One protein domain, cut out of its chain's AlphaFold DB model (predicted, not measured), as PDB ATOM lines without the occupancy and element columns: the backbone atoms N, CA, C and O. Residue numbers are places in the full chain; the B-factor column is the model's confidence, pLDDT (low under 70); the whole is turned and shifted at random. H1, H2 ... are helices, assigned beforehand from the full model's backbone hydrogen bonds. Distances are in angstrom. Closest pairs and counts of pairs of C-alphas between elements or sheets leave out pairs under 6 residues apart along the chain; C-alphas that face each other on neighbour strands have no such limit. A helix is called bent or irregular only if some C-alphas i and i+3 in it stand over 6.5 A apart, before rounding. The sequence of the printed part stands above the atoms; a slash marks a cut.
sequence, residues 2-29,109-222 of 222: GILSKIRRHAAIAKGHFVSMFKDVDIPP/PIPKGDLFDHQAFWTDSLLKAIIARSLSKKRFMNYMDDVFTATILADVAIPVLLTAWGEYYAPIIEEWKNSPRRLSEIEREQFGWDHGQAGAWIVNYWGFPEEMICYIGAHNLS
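This is residues 2 to 29 and 109 to 222 of the 222 residues of the protein "HDOD domain-containing protein" of Deltaproteobacteria bacterium (UniProt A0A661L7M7). The longest helix, H3, and H4 make a long hairpin along one side of a compact helical body; H4 packs on the short hairpin of H8 and H9 in the middle, and H1 crosses H8 and H9 on the side away from H3 and H4. H5, H6 and H7 group toward one end of the long axis, where H5 packs on H8. The printed part has 142 residues with nine named helices, H1 to H9 in chain order, and no named strand: all helix, with mostly crossed packing. It is compact, with a radius of gyration of the C-alphas of 14.9 A and spans of 43 by 32 by 31 A.

H3, residues 118 to 136, runs 26.9 A from C-alpha 118 at (72.382, -3.214, 34.591) to C-alpha 136 at (99.091, -0.602, 32.877). H4, residues 141 to 152, covers 17.8 A and is irregular: C-alphas 142 and 145 are 7.9 A apart. H1, residues 3 to 15, covers 19.4 A from C-alpha 3 at (98.399, 12.514, 20.783), and H2 is residues 17 to 21. H5 is residues 157 to 164, H6 residues 166 to 177, H7 residues 183 to 191, H8 residues 195 to 205 over 14.9 A, and H9 residues 210 to 217. H6 is neither bent nor irregular, but only just: C-alphas 168 and 171 are 6.5 A apart.

H3 and H4 touch as a hairpin, at a shallow tilt of 15 degrees, opposite ways; their closest C-alphas, of Ala 129 and Phe 148, are 4.6 A apart. H4 touches H9 with residues 146 to 151 alone, closest at Ala 150 and Ile 216, C-alphas 5.5 A apart. H9 and H8 form a hairpin at 28 degrees, a shallow tilt, with the C-alphas of Gly 217 and Gly 196 closest at 4.5 A. H1 touches H9 about perpendicular, at 87 degrees, closest at the C-alphas of Ala 11 and Gly 217, 4.8 A. H1 also touches H8, with residues 10 to 15 alone, at a steep tilt of 66 degrees; the C-alphas of Ala 14 and Trp 201 are closest, at 4.7 A. H2 is close to H8 but not clearly touching: the closest C-alphas, of Phe 18 and Trp 201, are 7.0 A apart. H5 touches H8 only just about perpendicular, at 73 degrees, closest at the C-alphas of Ala 157 and Gly 199, 4.5 A. H6 and H7 form a hairpin at a steep tilt of 42 degrees, with the C-alphas of Trp 176 and Leu 183 closest at 5.8 A. Every O i to N i+4 pair is within hydrogen-bond range in H2, H3, H5, H7, H8 and H9; the counts are 7 of 9 in H1, 6 of 8 in H4 and 6 of 8 in H6.

The two C-alphas farthest apart, of Asp 24 and Lys 138, are 44.5 A apart. Residues 30 to 108 are not printed, and C-alphas 29 and 109 are 10.2 A apart across the cut. The links that are printed whole are tight. Mean pLDDT of the printed part is 86.0, with residues 2 to 17 and residue 222 under 70.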
ATOM      1  N   GLY A   2     100.526  16.488  18.665       65.75
ATOM      2  CA  GLY A   2     100.761  15.270  19.458       65.75
ATOM      3  C   GLY A   2      99.468  14.602  19.941       65.75
ATOM      4  O   GLY A   2      98.414  15.241  19.960       65.75
ATOM      5  N   ILE A   3      99.550  13.334  20.355       53.91
ATOM      6  CA  ILE A   3      98.399  12.514  20.783       53.91
ATOM      7  C   ILE A   3      97.560  13.197  21.879       53.91
ATOM      8  O   ILE A   3      96.340  13.264  21.773       53.91
ATOM      9  N   LEU A   4      98.215  13.870  22.830       56.69
ATOM     10  CA  LEU A   4      97.568  14.636  23.902       56.69
ATOM     11  C   LEU A   4      96.732  15.818  23.384       56.69
ATOM     12  O   LEU A   4      95.684  16.128  23.935       56.69
ATOM     13  N   SER A   5      97.143  16.454  22.281       60.16
ATOM     14  CA  SER A   5      96.375  17.543  21.652       60.16
ATOM     15  C   SER A   5      95.149  17.048  20.876       60.16
ATOM     16  O   SER A   5      94.219  17.819  20.640       60.16
ATOM     17  N   LYS A   6      95.149  15.782  20.435       60.75
ATOM     18  CA  LYS A   6      93.967  15.129  19.854       60.75
ATOM     19  C   LYS A   6      93.005  14.702  20.962       60.75
ATOM     20  O   LYS A   6      91.837  15.055  20.874       60.75
ATOM     21  N   ILE A   7      93.520  14.078  22.024       65.00
ATOM     22  CA  ILE A   7      92.764  13.693  23.230       65.00
ATOM     23  C   ILE A   7      92.039  14.907  23.818       65.00
ATOM     24  O   ILE A   7      90.819  14.891  23.943       65.00
ATOM     25  N   ARG A   8      92.767  16.006  24.067       62.66
ATOM     26  CA  ARG A   8      92.169  17.239  24.598       62.66
ATOM     27  C   ARG A   8      91.108  17.831  23.682       62.66
ATOM     28  O   ARG A   8      90.121  18.333  24.186       62.66
ATOM     29  N   ARG A   9      91.275  17.786  22.356       66.06
ATOM     30  CA  ARG A   9      90.253  18.311  21.432       66.06
ATOM     31  C   ARG A   9      89.017  17.432  21.370       66.06
ATOM     32  O   ARG A   9      87.919  17.964  21.405       66.06
ATOM     33  N   HIS A  10      89.195  16.118  21.312       66.31
ATOM     34  CA  HIS A  10      88.085  15.175  21.296       66.31
ATOM     35  C   HIS A  10      87.265  15.256  22.593       66.31
ATOM     36  O   HIS A  10      86.043  15.346  22.532       66.31
ATOM     37  N   ALA A  11      87.943  15.381  23.742       59.34
ATOM     38  CA  ALA A  11      87.308  15.662  25.025       59.34
ATOM     39  C   ALA A  11      86.744  17.096  25.119       59.34
ATOM     40  O   ALA A  11      85.711  17.302  25.738       59.34
ATOM     41  N   ALA A  12      87.357  18.108  24.494       59.62
ATOM     42  CA  ALA A  12      86.863  19.490  24.532       59.62
ATOM     43  C   ALA A  12      85.578  19.712  23.720       59.62
ATOM     44  O   ALA A  12      84.831  20.635  24.043       59.62
ATOM     45  N   ILE A  13      85.276  18.860  22.727       58.31
ATOM     46  CA  ILE A  13      83.969  18.862  22.035       58.31
ATOM     47  C   ILE A  13      82.821  18.709  23.054       58.31
ATOM     48  O   ILE A  13      81.772  19.333  22.887       58.31
ATOM     49  N   ALA A  14      83.066  18.000  24.165       56.19
ATOM     50  CA  ALA A  14      82.138  17.849  25.283       56.19
ATOM     51  C   ALA A  14      81.693  19.187  25.904       56.19
ATOM     52  O   ALA A  14      80.581  19.292  26.401       56.19
ATOM     53  N   LYS A  15      82.521  20.241  25.874       54.50
ATOM     54  CA  LYS A  15      82.240  21.485  26.618       54.50
ATOM     55  C   LYS A  15      81.299  22.462  25.898       54.50
ATOM     56  O   LYS A  15      80.766  23.350  26.551       54.50
ATOM     57  N   GLY A  16      81.105  22.329  24.581       55.00
ATOM     58  CA  GLY A  16      80.374  23.317  23.769       55.00
ATOM     59  C   GLY A  16      79.087  22.795  23.133       55.00
ATOM     60  O   GLY A  16      78.011  23.320  23.397       55.00
ATOM     61  N   HIS A  17      79.185  21.749  22.308       67.69
ATOM     62  CA  HIS A  17      78.044  21.233  21.535       67.69
ATOM     63  C   HIS A  17      77.018  20.488  22.406       67.69
ATOM     64  O   HIS A  17      75.812  20.594  22.177       67.69
ATOM     65  N   PHE A  18      77.486  19.769  23.430       76.25
ATOM     66  CA  PHE A  18      76.621  18.985  24.313       76.25
ATOM     67  C   PHE A  18      75.726  19.868  25.187       76.25
ATOM     68  O   PHE A  18      74.559  19.551  25.360       76.25
ATOM     69  N   VAL A  19      76.212  21.020  25.661       73.50
ATOM     70  CA  VAL A  19      75.411  21.932  26.500       73.50
ATOM     71  C   VAL A  19      74.159  22.423  25.769       73.50
ATOM     72  O   VAL A  19      73.088  22.477  26.362       73.50
ATOM     73  N   SER A  20      74.267  22.758  24.480       74.88
ATOM     74  CA  SER A  20      73.099  23.147  23.681       74.88
ATOM     75  C   SER A  20      72.198  21.965  23.331       74.88
ATOM     76  O   SER A  20      70.983  22.119  23.321       74.88
ATOM     77  N   MET A  21      72.785  20.801  23.036       74.31
ATOM     78  CA  MET A  21      72.051  19.612  22.583       74.31
ATOM     79  C   MET A  21      71.278  18.930  23.716       74.31
ATOM     80  O   MET A  21      70.179  18.435  23.501       74.31
ATOM     81  N   PHE A  22      71.833  18.955  24.926       77.25
ATOM     82  CA  PHE A  22      71.274  18.350  26.132       77.25
ATOM     83  C   PHE A  22      70.699  19.396  27.093       77.25
ATOM     84  O   PHE A  22      70.529  19.121  28.276       77.25
ATOM     85  N   LYS A  23      70.391  20.605  26.602       74.25
ATOM     86  CA  LYS A  23      69.859  21.706  27.421       74.25
ATOM     87  C   LYS A  23      68.582  21.317  28.175       74.25
ATOM     88  O   LYS A  23      68.403  21.739  29.313       74.25
ATOM     89  N   ASP A  24      67.731  20.523  27.533       75.25
ATOM     90  CA  ASP A  24      66.444  20.071  28.076       75.25
ATOM     91  C   ASP A  24      66.509  18.626  28.606       75.25
ATOM     92  O   ASP A  24      65.481  18.017  28.898       75.25
ATOM     93  N   VAL A  25      67.716  18.059  28.722       73.00
ATOM     94  CA  VAL A  25      67.938  16.706  29.236       73.00
ATOM     95  C   VAL A  25      68.373  16.794  30.691       73.00
ATOM     96  O   VAL A  25      69.417  17.361  31.013       73.00
ATOM     97  N   ASP A  26      67.567  16.214  31.577       75.81
ATOM     98  CA  ASP A  26      67.851  16.192  33.009       75.81
ATOM     99  C   ASP A  26      68.929  15.144  33.313       75.81
ATOM    100  O   ASP A  26      68.668  13.938  33.366       75.81
ATOM    101  N   ILE A  27      70.175  15.603  33.458       79.31
ATOM    102  CA  ILE A  27      71.274  14.743  33.894       79.31
ATOM    103  C   ILE A  27      71.178  14.580  35.405       79.31
ATOM    104  O   ILE A  27      71.316  15.571  36.133       79.31
ATOM    105  N   PRO A  28      71.003  13.341  35.898       78.31
ATOM    106  CA  PRO A  28      70.775  13.114  37.308       78.31
ATOM    107  C   PRO A  28      71.963  13.645  38.116       78.31
ATOM    108  O   PRO A  28      73.124  13.331  37.808       78.31
ATOM    109  N   PRO A  29      71.703  14.468  39.145       80.44
ATOM    110  CA  PRO A  29      72.753  14.901  40.042       80.44
ATOM    111  C   PRO A  29      73.257  13.699  40.838       80.44
ATOM    112  O   PRO A  29      72.492  12.812  41.224       80.44
ATOM    113  N   PRO A 109      71.383   6.215  36.818       88.25
ATOM    114  CA  PRO A 109      70.029   5.695  36.722       88.25
ATOM    115  C   PRO A 109      70.007   4.302  36.095       88.25
ATOM    116  O   PRO A 109      70.867   3.936  35.293       88.25
ATOM    117  N   ILE A 110      68.978   3.532  36.438       91.00
ATOM    118  CA  ILE A 110      68.708   2.236  35.822       91.00
ATOM    119  C   ILE A 110      67.703   2.474  34.686       91.00
ATOM    120  O   ILE A 110      66.551   2.813  34.985       91.00
ATOM    121  N   PRO A 111      68.103   2.320  33.408       91.31
ATOM    122  CA  PRO A 111      67.178   2.426  32.288       91.31
ATOM    123  C   PRO A 111      66.000   1.464  32.439       91.31
ATOM    124  O   PRO A 111      66.150   0.351  32.942       91.31
ATOM    125  N   LYS A 112      64.821   1.887  31.984       85.56
ATOM    126  CA  LYS A 112      63.631   1.030  31.952       85.56
ATOM    127  C   LYS A 112      63.638   0.156  30.691       85.56
ATOM    128  O   LYS A 112      64.063   0.610  29.633       85.56
ATOM    129  N   GLY A 113      63.082  -1.050  30.798       84.31
ATOM    130  CA  GLY A 113      62.923  -1.990  29.681       84.31
ATOM    131  C   GLY A 113      64.106  -2.943  29.488       84.31
ATOM    132  O   GLY A 113      65.067  -2.928  30.250       84.31
ATOM    133  N   ASP A 114      64.033  -3.768  28.441       87.81
ATOM    134  CA  ASP A 114      64.930  -4.924  28.248       87.81
ATOM    135  C   ASP A 114      66.189  -4.595  27.420       87.81
ATOM    136  O   ASP A 114      67.027  -5.450  27.112       87.81
ATOM    137  N   LEU A 115      66.353  -3.326  27.036       88.25
ATOM    138  CA  LEU A 115      67.504  -2.877  26.255       88.25
ATOM    139  C   LEU A 115      68.792  -2.812  27.076       88.25
ATOM    140  O   LEU A 115      69.875  -2.870  26.491       88.25
ATOM    141  N   PHE A 116      68.703  -2.781  28.404       91.81
ATOM    142  CA  PHE A 116      69.858  -2.612  29.275       91.81
ATOM    143  C   PHE A 116      69.825  -3.578  30.460       91.81
ATOM    144  O   PHE A 116      68.982  -3.469  31.345       91.81
ATOM    145  N   ASP A 117      70.792  -4.495  30.504       92.62
ATOM    146  CA  ASP A 117      71.045  -5.312  31.688       92.62
ATOM    147  C   ASP A 117      72.063  -4.593  32.579       92.62
ATOM    148  O   ASP A 117      73.266  -4.587  32.308       92.62
ATOM    149  N   HIS A 118      71.566  -3.984  33.655       91.06
ATOM    150  CA  HIS A 118      72.382  -3.214  34.591       91.06
ATOM    151  C   HIS A 118      73.476  -4.049  35.263       91.06
ATOM    152  O   HIS A 118      74.595  -3.566  35.451       91.06
ATOM    153  N   GLN A 119      73.184  -5.303  35.616       89.81
ATOM    154  CA  GLN A 119      74.167  -6.151  36.278       89.81
ATOM    155  C   GLN A 119      75.246  -6.604  35.291       89.81
ATOM    156  O   GLN A 119      76.435  -6.541  35.624       89.81
ATOM    157  N   ALA A 120      74.855  -7.041  34.091       91.62
ATOM    158  CA  ALA A 120      75.799  -7.473  33.066       91.62
ATOM    159  C   ALA A 120      76.693  -6.316  32.602       91.62
ATOM    160  O   ALA A 120      77.910  -6.485  32.539       91.62
ATOM    161  N   PHE A 121      76.111  -5.134  32.372       93.38
ATOM    162  CA  PHE A 121      76.838  -3.930  31.971       93.38
ATOM    163  C   PHE A 121      77.959  -3.592  32.956       93.38
ATOM    164  O   PHE A 121      79.132  -3.557  32.591       93.38
ATOM    165  N   TRP A 122      77.623  -3.438  34.237       91.38
ATOM    166  CA  TRP A 122      78.613  -3.075  35.249       91.38
ATOM    167  C   TRP A 122      79.616  -4.188  35.556       91.38
ATOM    168  O   TRP A 122      80.752  -3.905  35.947       91.38
ATOM    169  N   THR A 123      79.226  -5.450  35.361       90.06
ATOM    170  CA  THR A 123      80.153  -6.586  35.447       90.06
ATOM    171  C   THR A 123      81.202  -6.517  34.338       90.06
ATOM    172  O   THR A 123      82.390  -6.694  34.616       90.06
ATOM    173  N   ASP A 124      80.789  -6.207  33.107       92.44
ATOM    174  CA  ASP A 124      81.692  -6.024  31.970       92.44
ATOM    175  C   ASP A 124      82.614  -4.808  32.162       92.44
ATOM    176  O   ASP A 124      83.836  -4.936  32.041       92.44
ATOM    177  N   SER A 125      82.077  -3.654  32.584       92.69
ATOM    178  CA  SER A 125      82.879  -2.460  32.906       92.69
ATOM    179  C   SER A 125      83.942  -2.747  33.970       92.69
ATOM    180  O   SER A 125      85.104  -2.354  33.826       92.69
ATOM    181  N   LEU A 126      83.581  -3.483  35.029       88.38
ATOM    182  CA  LEU A 126      84.530  -3.883  36.065       88.38
ATOM    183  C   LEU A 126      85.606  -4.826  35.509       88.38
ATOM    184  O   LEU A 126      86.788  -4.636  35.796       88.38
ATOM    185  N   LEU A 127      85.231  -5.820  34.699       89.75
ATOM    186  CA  LEU A 127      86.185  -6.748  34.091       89.75
ATOM    187  C   LEU A 127      87.185  -6.015  33.183       89.75
ATOM    188  O   LEU A 127      88.398  -6.208  33.328       89.75
ATOM    189  N   LYS A 128      86.694  -5.124  32.311       93.06
ATOM    190  CA  LYS A 128      87.521  -4.245  31.467       93.06
ATOM    191  C   LYS A 128      88.518  -3.457  32.315       93.06
ATOM    192  O   LYS A 128      89.712  -3.451  32.013       93.06
ATOM    193  N   ALA A 129      88.061  -2.852  33.409       90.75
ATOM    194  CA  ALA A 129      88.906  -2.044  34.283       90.75
ATOM    195  C   ALA A 129      89.993  -2.850  34.996       90.75
ATOM    196  O   ALA A 129      91.140  -2.405  35.088       90.75
ATOM    197  N   ILE A 130      89.664  -4.057  35.460       87.44
ATOM    198  CA  ILE A 130      90.629  -4.982  36.063       87.44
ATOM    199  C   ILE A 130      91.728  -5.341  35.053       87.44
ATOM    200  O   ILE A 130      92.918  -5.296  35.386       87.44
ATOM    201  N   ILE A 131      91.342  -5.659  33.814       91.19
ATOM    202  CA  ILE A 131      92.276  -5.998  32.735       91.19
ATOM    203  C   ILE A 131      93.144  -4.787  32.379       91.19
ATOM    204  O   ILE A 131      94.372  -4.893  32.400       91.19
ATOM    205  N   ALA A 132      92.535  -3.625  32.127       91.88
ATOM    206  CA  ALA A 132      93.238  -2.391  31.782       91.88
ATOM    207  C   ALA A 132      94.250  -1.992  32.866       91.88
ATOM    208  O   ALA A 132      95.408  -1.683  32.567       91.88
ATOM    209  N   ARG A 133      93.858  -2.099  34.142       89.81
ATOM    210  CA  ARG A 133      94.742  -1.867  35.288       89.81
ATOM    211  C   ARG A 133      95.902  -2.866  35.348       89.81
ATOM    212  O   ARG A 133      97.029  -2.503  35.677       89.81
ATOM    213  N   SER A 134      95.653  -4.142  35.061       88.19
ATOM    214  CA  SER A 134      96.715  -5.158  35.035       88.19
ATOM    215  C   SER A 134      97.737  -4.871  33.926       88.19
ATOM    216  O   SER A 134      98.949  -4.941  34.151       88.19
ATOM    217  N   LEU A 135      97.257  -4.461  32.747       90.81
ATOM    218  CA  LEU A 135      98.093  -4.102  31.600       90.81
ATOM    219  C   LEU A 135      98.923  -2.834  31.849       90.81
ATOM    220  O   LEU A 135     100.087  -2.768  31.438       90.81
ATOM    221  N   SER A 136      98.381  -1.851  32.575       90.25
ATOM    222  CA  SER A 136      99.091  -0.602  32.877       90.25
ATOM    223  C   SER A 136     100.266  -0.786  33.846       90.25
ATOM    224  O   SER A 136     101.209   0.008  33.806       90.25
ATOM    225  N   LYS A 137     100.317  -1.883  34.617       83.88
ATOM    226  CA  LYS A 137     101.375  -2.163  35.609       83.88
ATOM    227  C   LYS A 137     102.806  -2.083  35.065       83.88
ATOM    228  O   LYS A 137     103.715  -1.699  35.794       83.88
ATOM    229  N   LYS A 138     103.031  -2.452  33.798       83.62
ATOM    230  CA  LYS A 138     104.383  -2.517  33.207       83.62
ATOM    231  C   LYS A 138     104.893  -1.189  32.641       83.62
ATOM    232  O   LYS A 138     106.102  -1.017  32.531       83.62
ATOM    233  N   ARG A 139     104.001  -0.292  32.211       86.88
ATOM    234  CA  ARG A 139     104.360   0.917  31.435       86.88
ATOM    235  C   ARG A 139     103.781   2.214  32.001       86.88
ATOM    236  O   ARG A 139     104.332   3.273  31.733       86.88
ATOM    237  N   PHE A 140     102.720   2.131  32.797       87.38
ATOM    238  CA  PHE A 140     101.949   3.269  33.299       87.38
ATOM    239  C   PHE A 140     101.607   3.087  34.785       87.38
ATOM    240  O   PHE A 140     100.489   3.361  35.212       87.38
ATOM    241  N   MET A 141     102.570   2.604  35.579       84.00
ATOM    242  CA  MET A 141     102.367   2.250  36.991       84.00
ATOM    243  C   MET A 141     101.755   3.398  37.815       84.00
ATOM    244  O   MET A 141     100.859   3.173  38.620       84.00
ATOM    245  N   ASN A 142     102.171   4.639  37.546       85.75
ATOM    246  CA  ASN A 142     101.690   5.828  38.258       85.75
ATOM    247  C   ASN A 142     100.234   6.211  37.933       85.75
ATOM    248  O   ASN A 142      99.660   7.034  38.645       85.75
ATOM    249  N   TYR A 143      99.652   5.618  36.887       86.25
ATOM    250  CA  TYR A 143      98.299   5.893  36.393       86.25
ATOM    251  C   TYR A 143      97.366   4.686  36.539       86.25
ATOM    252  O   TYR A 143      96.249   4.712  36.039       86.25
ATOM    253  N   MET A 144      97.800   3.600  37.191       88.25
ATOM    254  CA  MET A 144      97.017   2.361  37.279       88.25
ATOM    255  C   MET A 144      95.617   2.575  37.868       88.25
ATOM    256  O   MET A 144      94.650   1.998  37.371       88.25
ATOM    257  N   ASP A 145      95.514   3.394  38.912       85.06
ATOM    258  CA  ASP A 145      94.252   3.656  39.603       85.06
ATOM    259  C   ASP A 145      93.329   4.575  38.780       85.06
ATOM    260  O   ASP A 145      92.114   4.354  38.726       85.06
ATOM    261  N   ASP A 146      93.907   5.529  38.046       87.56
ATOM    262  CA  ASP A 146      93.158   6.387  37.123       87.56
ATOM    263  C   ASP A 146      92.650   5.569  35.928       87.56
ATOM    264  O   ASP A 146      91.492   5.696  35.548       87.56
ATOM    265  N   VAL A 147      93.477   4.663  35.384       91.12
ATOM    266  CA  VAL A 147      93.097   3.725  34.311       91.12
ATOM    267  C   VAL A 147      91.933   2.848  34.750       91.12
ATOM    268  O   VAL A 147      90.986   2.665  33.990       91.12
ATOM    269  N   PHE A 148      91.978   2.314  35.972       89.75
ATOM    270  CA  PHE A 148      90.884   1.514  36.514       89.75
ATOM    271  C   PHE A 148      89.579   2.316  36.555       89.75
ATOM    272  O   PHE A 148      88.575   1.892  35.989       89.75
ATOM    273  N   THR A 149      89.620   3.496  37.168       90.44
ATOM    274  CA  THR A 149      88.451   4.370  37.325       90.44
ATOM    275  C   THR A 149      87.888   4.807  35.974       90.44
ATOM    276  O   THR A 149      86.698   4.633  35.724       90.44
ATOM    277  N   ALA A 150      88.746   5.303  35.079       92.31
ATOM    278  CA  ALA A 150      88.361   5.741  33.741       92.31
ATOM    279  C   ALA A 150      87.720   4.611  32.938       92.31
ATOM    280  O   ALA A 150      86.765   4.847  32.214       92.31
ATOM    281  N   THR A 151      88.220   3.382  33.085       93.56
ATOM    282  CA  THR A 151      87.689   2.233  32.347       93.56
ATOM    283  C   THR A 151      86.332   1.782  32.885       93.56
ATOM    284  O   THR A 151      85.474   1.414  32.091       93.56
ATOM    285  N   ILE A 152      86.098   1.838  34.204       92.12
ATOM    286  CA  ILE A 152      84.755   1.562  34.750       92.12
ATOM    287  C   ILE A 152      83.757   2.597  34.233       92.12
ATOM    288  O   ILE A 152      82.641   2.248  33.862       92.12
ATOM    289  N   LEU A 153      84.164   3.865  34.210       92.94
ATOM    290  CA  LEU A 153      83.303   4.985  33.843       92.94
ATOM    291  C   LEU A 153      83.282   5.280  32.336       92.94
ATOM    292  O   LEU A 153      82.593   6.207  31.925       92.94
ATOM    293  N   ALA A 154      84.006   4.517  31.512       94.19
ATOM    294  CA  ALA A 154      84.150   4.781  30.079       94.19
ATOM    295  C   ALA A 154      82.790   4.842  29.371       94.19
ATOM    296  O   ALA A 154      82.511   5.772  28.616       94.19
ATOM    297  N   ASP A 155      81.917   3.899  29.720       94.69
ATOM    298  CA  ASP A 155      80.605   3.712  29.107       94.69
ATOM    299  C   ASP A 155      79.471   4.362  29.936       94.69
ATOM    300  O   ASP A 155      78.292   4.115  29.688       94.69
ATOM    301  N   VAL A 156      79.796   5.206  30.933       93.62
ATOM    302  CA  VAL A 156      78.828   5.759  31.912       93.62
ATOM    303  C   VAL A 156      77.681   6.544  31.264       93.62
ATOM    304  O   VAL A 156      76.591   6.628  31.826       93.62
ATOM    305  N   ALA A 157      77.908   7.090  30.067       93.88
ATOM    306  CA  ALA A 157      76.888   7.811  29.320       93.88
ATOM    307  C   ALA A 157      75.729   6.920  28.875       93.88
ATOM    308  O   ALA A 157      74.608   7.402  28.821       93.88
ATOM    309  N   ILE A 158      75.968   5.637  28.591       95.31
ATOM    310  CA  ILE A 158      74.960   4.731  28.020       95.31
ATOM    311  C   ILE A 158      73.697   4.656  28.897       95.31
ATOM    312  O   ILE A 158      72.617   4.995  28.411       95.31
ATOM    313  N   PRO A 159      73.778   4.274  30.188       94.69
ATOM    314  CA  PRO A 159      72.598   4.245  31.054       94.69
ATOM    315  C   PRO A 159      71.977   5.629  31.301       94.69
ATOM    316  O   PRO A 159      70.756   5.741  31.433       94.69
ATOM    317  N   VAL A 160      72.785   6.693  31.333       93.25
ATOM    318  CA  VAL A 160      72.281   8.065  31.499       93.25
ATOM    319  C   VAL A 160      71.460   8.486  30.277       93.25
ATOM    320  O   VAL A 160      70.324   8.925  30.431       93.25
ATOM    321  N   LEU A 161      71.989   8.288  29.069       92.44
ATOM    322  CA  LEU A 161      71.335   8.627  27.805       92.44
ATOM    323  C   LEU A 161      70.108   7.753  27.542       92.44
ATOM    324  O   LEU A 161      69.085   8.273  27.118       92.44
ATOM    325  N   LEU A 162      70.152   6.456  27.859       93.62
ATOM    326  CA  LEU A 162      68.964   5.598  27.771       93.62
ATOM    327  C   LEU A 162      67.834   6.055  28.702       93.62
ATOM    328  O   LEU A 162      66.664   5.877  28.376       93.62
ATOM    329  N   THR A 163      68.168   6.641  29.855       92.00
ATOM    330  CA  THR A 163      67.165   7.128  30.809       92.00
ATOM    331  C   THR A 163      66.640   8.509  30.425       92.00
ATOM    332  O   THR A 163      65.430   8.712  30.370       92.00
ATOM    333  N   ALA A 164      67.540   9.462  30.182       89.38
ATOM    334  CA  ALA A 164      67.202  10.874  30.024       89.38
ATOM    335  C   ALA A 164      66.930  11.271  28.561       89.38
ATOM    336  O   ALA A 164      66.291  12.286  28.301       89.38
ATOM    337  N   TRP A 165      67.392  10.466  27.601       90.00
ATOM    338  CA  TRP A 165      67.311  10.730  26.162       90.00
ATOM    339  C   TRP A 165      66.884   9.478  25.369       90.00
ATOM    340  O   TRP A 165      67.248   9.284  24.207       90.00
ATOM    341  N   GLY A 166      66.112   8.601  26.021       90.69
ATOM    342  CA  GLY A 166      65.783   7.262  25.529       90.69
ATOM    343  C   GLY A 166      65.049   7.237  24.187       90.69
ATOM    344  O   GLY A 166      65.289   6.326  23.406       90.69
ATOM    345  N   GLU A 167      64.234   8.251  23.876       89.75
ATOM    346  CA  GLU A 167      63.553   8.377  22.574       89.75
ATOM    347  C   GLU A 167      64.538   8.337  21.395       89.75
ATOM    348  O   GLU A 167      64.270   7.694  20.384       89.75
ATOM    349  N   TYR A 168      65.703   8.968  21.550       90.56
ATOM    350  CA  TYR A 168      66.727   9.041  20.508       90.56
ATOM    351  C   TYR A 168      67.779   7.945  20.646       90.56
ATOM    352  O   TYR A 168      68.307   7.467  19.644       90.56
ATOM    353  N   TYR A 169      68.102   7.544  21.877       93.62
ATOM    354  CA  TYR A 169      69.232   6.654  22.133       93.62
ATOM    355  C   TYR A 169      68.853   5.162  22.166       93.62
ATOM    356  O   TYR A 169      69.677   4.316  21.822       93.62
ATOM    357  N   ALA A 170      67.605   4.806  22.502       95.19
ATOM    358  CA  ALA A 170      67.153   3.411  22.474       95.19
ATOM    359  C   ALA A 170      67.250   2.758  21.076       95.19
ATOM    360  O   ALA A 170      67.807   1.659  21.006       95.19
ATOM    361  N   PRO A 171      66.841   3.415  19.964       95.31
ATOM    362  CA  PRO A 171      66.993   2.851  18.618       95.31
ATOM    363  C   PRO A 171      68.451   2.549  18.243       95.31
ATOM    364  O   PRO A 171      68.729   1.565  17.562       95.31
ATOM    365  N   ILE A 172      69.399   3.358  18.729       96.12
ATOM    366  CA  ILE A 172      70.836   3.155  18.496       96.12
ATOM    367  C   ILE A 172      71.340   1.900  19.203       96.12
ATOM    368  O   ILE A 172      72.089   1.115  18.623       96.12
ATOM    369  N   ILE A 173      70.911   1.683  20.450       96.12
ATOM    370  CA  ILE A 173      71.261   0.475  21.201       96.12
ATOM    371  C   ILE A 173      70.612  -0.768  20.578       96.12
ATOM    372  O   ILE A 173      71.252  -1.819  20.519       96.12
ATOM    373  N   GLU A 174      69.380  -0.665  20.076       95.62
ATOM    374  CA  GLU A 174      68.722  -1.746  19.330       95.62
ATOM    375  C   GLU A 174      69.463  -2.101  18.038       95.62
ATOM    376  O   GLU A 174      69.712  -3.282  17.781       95.62
ATOM    377  N   GLU A 175      69.863  -1.102  17.246       95.69
ATOM    378  CA  GLU A 175      70.678  -1.317  16.047       95.69
ATOM    379  C   GLU A 175      72.008  -1.985  16.413       95.69
ATOM    380  O   GLU A 175      72.379  -3.003  15.824       95.69
ATOM    381  N   TRP A 176      72.705  -1.458  17.425       95.94
ATOM    382  CA  TRP A 176      73.997  -1.976  17.865       95.94
ATOM    383  C   TRP A 176      73.927  -3.446  18.286       95.94
ATOM    384  O   TRP A 176      74.767  -4.239  17.862       95.94
ATOM    385  N   LYS A 177      72.900  -3.847  19.047       93.38
ATOM    386  CA  LYS A 177      72.706  -5.252  19.452       93.38
ATOM    387  C   LYS A 177      72.551  -6.215  18.271       93.38
ATOM    388  O   LYS A 177      72.839  -7.400  18.422       93.38
ATOM    389  N   ASN A 178      72.112  -5.716  17.117       94.69
ATOM    390  CA  ASN A 178      71.901  -6.493  15.895       94.69
ATOM    391  C   ASN A 178      72.997  -6.261  14.837       94.69
ATOM    392  O   ASN A 178      72.856  -6.695  13.693       94.69
ATOM    393  N   SER A 179      74.088  -5.585  15.202       94.19
ATOM    394  CA  SER A 179      75.128  -5.136  14.280       94.19
ATOM    395  C   SER A 179      76.515  -5.623  14.713       94.19
ATOM    396  O   SER A 179      76.817  -5.665  15.903       94.19
ATOM    397  N   PRO A 180      77.415  -5.962  13.770       94.62
ATOM    398  CA  PRO A 180      78.813  -6.257  14.088       94.62
ATOM    399  C   PRO A 180      79.651  -4.989  14.338       94.62
ATOM    400  O   PRO A 180      80.842  -5.090  14.641       94.62
ATOM    401  N   ARG A 181      79.070  -3.799  14.143       95.25
ATOM    402  CA  ARG A 181      79.758  -2.507  14.243       95.25
ATOM    403  C   ARG A 181      79.996  -2.114  15.697       95.25
ATOM    404  O   ARG A 181      79.283  -2.538  16.609       95.25
ATOM    405  N   ARG A 182      80.985  -1.249  15.927       94.88
ATOM    406  CA  ARG A 182      81.171  -0.646  17.253       94.88
ATOM    407  C   ARG A 182      80.036   0.336  17.521       94.88
ATOM    408  O   ARG A 182      79.669   1.097  16.630       94.88
ATOM    409  N   LEU A 183      79.561   0.398  18.766       95.69
ATOM    410  CA  LEU A 183      78.556   1.383  19.177       95.69
ATOM    411  C   LEU A 183      78.977   2.808  18.783       95.69
ATOM    412  O   LEU A 183      78.206   3.532  18.167       95.69
ATOM    413  N   SER A 184      80.246   3.157  19.013       95.19
ATOM    414  CA  SER A 184      80.772   4.482  18.674       95.19
ATOM    415  C   SER A 184      80.767   4.804  17.175       95.19
ATOM    416  O   SER A 184      80.738   5.971  16.801       95.19
ATOM    417  N   GLU A 185      80.776   3.805  16.287       95.38
ATOM    418  CA  GLU A 185      80.636   4.030  14.840       95.38
ATOM    419  C   GLU A 185      79.195   4.376  14.463       95.38
ATOM    420  O   GLU A 185      78.980   5.277  13.654       95.38
ATOM    421  N   ILE A 186      78.223   3.695  15.071       96.06
ATOM    422  CA  ILE A 186      76.794   3.947  14.856       96.06
ATOM    423  C   ILE A 186      76.425   5.331  15.410       96.06
ATOM    424  O   ILE A 186      75.825   6.141  14.709       96.06
ATOM    425  N   GLU A 187      76.863   5.652  16.629       95.00
ATOM    426  CA  GLU A 187      76.601   6.956  17.253       95.00
ATOM    427  C   GLU A 187      77.182   8.117  16.444       95.00
ATOM    428  O   GLU A 187      76.494   9.109  16.208       95.00
ATOM    429  N   ARG A 188      78.427   7.993  15.959       92.38
ATOM    430  CA  ARG A 188      79.053   9.057  15.160       92.38
ATOM    431  C   ARG A 188      78.345   9.287  13.833       92.38
ATOM    432  O   ARG A 188      78.293  10.431  13.393       92.38
ATOM    433  N   GLU A 189      77.817   8.244  13.200       92.00
ATOM    434  CA  GLU A 189      77.019   8.401  11.979       92.00
ATOM    435  C   GLU A 189      75.687   9.105  12.243       92.00
ATOM    436  O   GLU A 189      75.283   9.945  11.443       92.00
ATOM    437  N   GLN A 190      75.029   8.795  13.362       91.12
ATOM    438  CA  GLN A 190      73.689   9.308  13.661       91.12
ATOM    439  C   GLN A 190      73.709  10.694  14.313       91.12
ATOM    440  O   GLN A 190      72.865  11.539  14.016       91.12
ATOM    441  N   PHE A 191      74.683  10.957  15.185       89.06
ATOM    442  CA  PHE A 191      74.722  12.164  16.014       89.06
ATOM    443  C   PHE A 191      75.948  13.051  15.777       89.06
ATOM    444  O   PHE A 191      75.981  14.196  16.233       89.06
ATOM    445  N   GLY A 192      76.976  12.550  15.082       88.06
ATOM    446  CA  GLY A 192      78.255  13.250  14.924       88.06
ATOM    447  C   GLY A 192      79.157  13.206  16.167       88.06
ATOM    448  O   GLY A 192      80.192  13.874  16.189       88.06
ATOM    449  N   TRP A 193      78.786  12.429  17.188       90.38
ATOM    450  CA  TRP A 193      79.549  12.196  18.419       90.38
ATOM    451  C   TRP A 193      79.326  10.772  18.951       90.38
ATOM    452  O   TRP A 193      78.417  10.094  18.488       90.38
ATOM    453  N   ASP A 194      80.148  10.312  19.902       93.38
ATOM    454  CA  ASP A 194      80.000   9.000  20.565       93.38
ATOM    455  C   ASP A 194      79.834   9.073  22.097       93.38
ATOM    456  O   ASP A 194      80.023  10.125  22.720       93.38
ATOM    457  N   HIS A 195      79.477   7.942  22.720       94.38
ATOM    458  CA  HIS A 195      79.281   7.822  24.173       94.38
ATOM    459  C   HIS A 195      80.510   8.206  24.998       94.38
ATOM    460  O   HIS A 195      80.348   8.624  26.144       94.38
ATOM    461  N   GLY A 196      81.727   8.121  24.450       94.06
ATOM    462  CA  GLY A 196      82.924   8.612  25.133       94.06
ATOM    463  C   GLY A 196      82.865  10.124  25.305       94.06
ATOM    464  O   GLY A 196      83.024  10.640  26.412       94.06
ATOM    465  N   GLN A 197      82.532  10.840  24.231       91.75
ATOM    466  CA  GLN A 197      82.367  12.295  24.259       91.75
ATOM    467  C   GLN A 197      81.194  12.727  25.153       91.75
ATOM    468  O   GLN A 197      81.340  13.673  25.933       91.75
ATOM    469  N   ALA A 198      80.066  12.011  25.098       92.19
ATOM    470  CA  ALA A 198      78.934  12.248  25.996       92.19
ATOM    471  C   ALA A 198      79.301  11.974  27.465       92.19
ATOM    472  O   ALA A 198      78.970  12.759  28.352       92.19
ATOM    473  N   GLY A 199      80.051  10.900  27.726       92.44
ATOM    474  CA  GLY A 199      80.528  10.528  29.057       92.44
ATOM    475  C   GLY A 199      81.452  11.584  29.642       92.44
ATOM    476  O   GLY A 199      81.272  11.981  30.790       92.44
ATOM    477  N   ALA A 200      82.375  12.115  28.836       91.62
ATOM    478  CA  ALA A 200      83.228  13.235  29.222       91.62
ATOM    479  C   ALA A 200      82.420  14.480  29.611       91.62
ATOM    480  O   ALA A 200      82.765  15.152  30.584       91.62
ATOM    481  N   TRP A 201      81.336  14.781  28.891       90.25
ATOM    482  CA  TRP A 201      80.449  15.889  29.249       90.25
ATOM    483  C   TRP A 201      79.742  15.642  30.590       90.25
ATOM    484  O   TRP A 201      79.771  16.516  31.458       90.25
ATOM    485  N   ILE A 202      79.196  14.438  30.796       90.62
ATOM    486  CA  ILE A 202      78.509  14.047  32.038       90.62
ATOM    487  C   ILE A 202      79.460  14.112  33.239       90.62
ATOM    488  O   ILE A 202      79.151  14.750  34.244       90.62
ATOM    489  N   VAL A 203      80.651  13.513  33.146       89.44
ATOM    490  CA  VAL A 203      81.595  13.533  34.275       89.44
ATOM    491  C   VAL A 203      82.176  14.927  34.525       89.44
ATOM    492  O   VAL A 203      82.477  15.270  35.666       89.44
ATOM    493  N   ASN A 204      82.271  15.772  33.493       89.44
ATOM    494  CA  ASN A 204      82.610  17.183  33.661       89.44
ATOM    495  C   ASN A 204      81.503  17.936  34.411       89.44
ATOM    496  O   ASN A 204      81.809  18.723  35.303       89.44
ATOM    497  N   TYR A 205      80.231  17.676  34.094       87.00
ATOM    498  CA  TYR A 205      79.091  18.225  34.837       87.00
ATOM    499  C   TYR A 205      79.106  17.793  36.312       87.00
ATOM    500  O   TYR A 205      78.818  18.595  37.198       87.00
ATOM    501  N   TRP A 206      79.538  16.564  36.594       88.81
ATOM    502  CA  TRP A 206      79.715  16.049  37.954       88.81
ATOM    503  C   TRP A 206      81.000  16.513  38.665       88.81
ATOM    504  O   TRP A 206      81.210  16.163  39.825       88.81
ATOM    505  N   GLY A 207      81.850  17.313  38.011       87.19
ATOM    506  CA  GLY A 207      83.031  17.924  38.630       87.19
ATOM    507  C   GLY A 207      84.260  17.016  38.741       87.19
ATOM    508  O   GLY A 207      85.121  17.259  39.590       87.19
ATOM    509  N   PHE A 208      84.357  15.971  37.912       88.44
ATOM    510  CA  PHE A 208      85.545  15.116  37.867       88.44
ATOM    511  C   PHE A 208      86.803  15.888  37.406       88.44
ATOM    512  O   PHE A 208      86.682  16.853  36.648       88.44
ATOM    513  N   PRO A 209      88.014  15.442  37.801       86.44
ATOM    514  CA  PRO A 209      89.273  16.032  37.338       86.44
ATOM    515  C   PRO A 209      89.425  16.016  35.808       86.44
ATOM    516  O   PRO A 209      88.932  15.105  35.131       86.44
ATOM    517  N   GLU A 210      90.164  16.987  35.261       85.88
ATOM    518  CA  GLU A 210      90.361  17.151  33.809       85.88
ATOM    519  C   GLU A 210      90.963  15.901  33.153       85.88
ATOM    520  O   GLU A 210      90.564  15.521  32.049       85.88
ATOM    521  N   GLU A 211      91.887  15.228  33.836       85.69
ATOM    522  CA  GLU A 211      92.502  13.991  33.367       85.69
ATOM    523  C   GLU A 211      91.452  12.899  33.159       85.69
ATOM    524  O   GLU A 211      91.450  12.242  32.119       85.69
ATOM    525  N   MET A 212      90.521  12.750  34.104       87.81
ATOM    526  CA  MET A 212      89.469  11.738  34.030       87.81
ATOM    527  C   MET A 212      88.490  12.033  32.894       87.81
ATOM    528  O   MET A 212      88.151  11.135  32.122       87.81
ATOM    529  N   ILE A 213      88.105  13.304  32.740       89.94
ATOM    530  CA  ILE A 213      87.289  13.774  31.612       89.94
ATOM    531  C   ILE A 213      87.978  13.425  30.285       89.94
ATOM    532  O   ILE A 213      87.337  12.927  29.360       89.94
ATOM    533  N   CYS A 214      89.295  13.636  30.192       89.56
ATOM    534  CA  CYS A 214      90.067  13.302  28.998       89.56
ATOM    535  C   CYS A 214      90.137  11.792  28.741       89.56
ATOM    536  O   CYS A 214      89.986  11.375  27.593       89.56
ATOM    537  N   TYR A 215      90.382  10.980  29.773       90.50
ATOM    538  CA  TYR A 215      90.497   9.526  29.634       90.50
ATOM    539  C   TYR A 215      89.178   8.891  29.198       90.50
ATOM    540  O   TYR A 215      89.175   8.098  28.257       90.50
ATOM    541  N   ILE A 216      88.069   9.289  29.824       92.00
ATOM    542  CA  ILE A 216      86.727   8.834  29.450       92.00
ATOM    543  C   ILE A 216      86.383   9.339  28.049       92.00
ATOM    544  O   ILE A 216      85.961   8.557  27.208       92.00
ATOM    545  N   GLY A 217      86.645  10.611  27.744       91.31
ATOM    546  CA  GLY A 217      86.355  11.180  26.428       91.31
ATOM    547  C   GLY A 217      87.052  10.467  25.279       91.31
ATOM    548  O   GLY A 217      86.468  10.293  24.220       91.31
ATOM    549  N   ALA A 218      88.301  10.054  25.478       89.19
ATOM    550  CA  ALA A 218      89.167   9.561  24.415       89.19
ATOM    551  C   ALA A 218      89.169   8.040  24.224       89.19
ATOM    552  O   ALA A 218      89.898   7.559  23.356       89.19
ATOM    553  N   HIS A 219      88.407   7.267  25.002       90.56
ATOM    554  CA  HIS A 219      88.536   5.804  24.993       90.56
ATOM    555  C   HIS A 219      88.114   5.147  23.661       90.56
ATOM    556  O   HIS A 219      88.541   4.032  23.366       90.56
ATOM    557  N   ASN A 220      87.333   5.855  22.839       89.88
ATOM    558  CA  ASN A 220      86.923   5.433  21.497       89.88
ATOM    559  C   ASN A 220      87.852   5.919  20.370       89.88
ATOM    560  O   ASN A 220      87.611   5.584  19.208       89.88
ATOM    561  N   LEU A 221      88.897   6.701  20.680       81.50
ATOM    562  CA  LEU A 221      89.850   7.190  19.682       81.50
ATOM    563  C   LEU A 221      90.761   6.058  19.196       81.50
ATOM    564  O   LEU A 221      91.546   5.505  19.968       81.50
ATOM    565  N   SER A 222      90.687   5.760  17.899       58.03
ATOM    566  CA  SER A 222      91.652   4.938  17.159       58.03
ATOM    567  C   SER A 222      92.790   5.753  16.543       58.03
ATOM    568  O   SER A 222      92.591   6.936  16.170       58.03
TER     569      SER A 222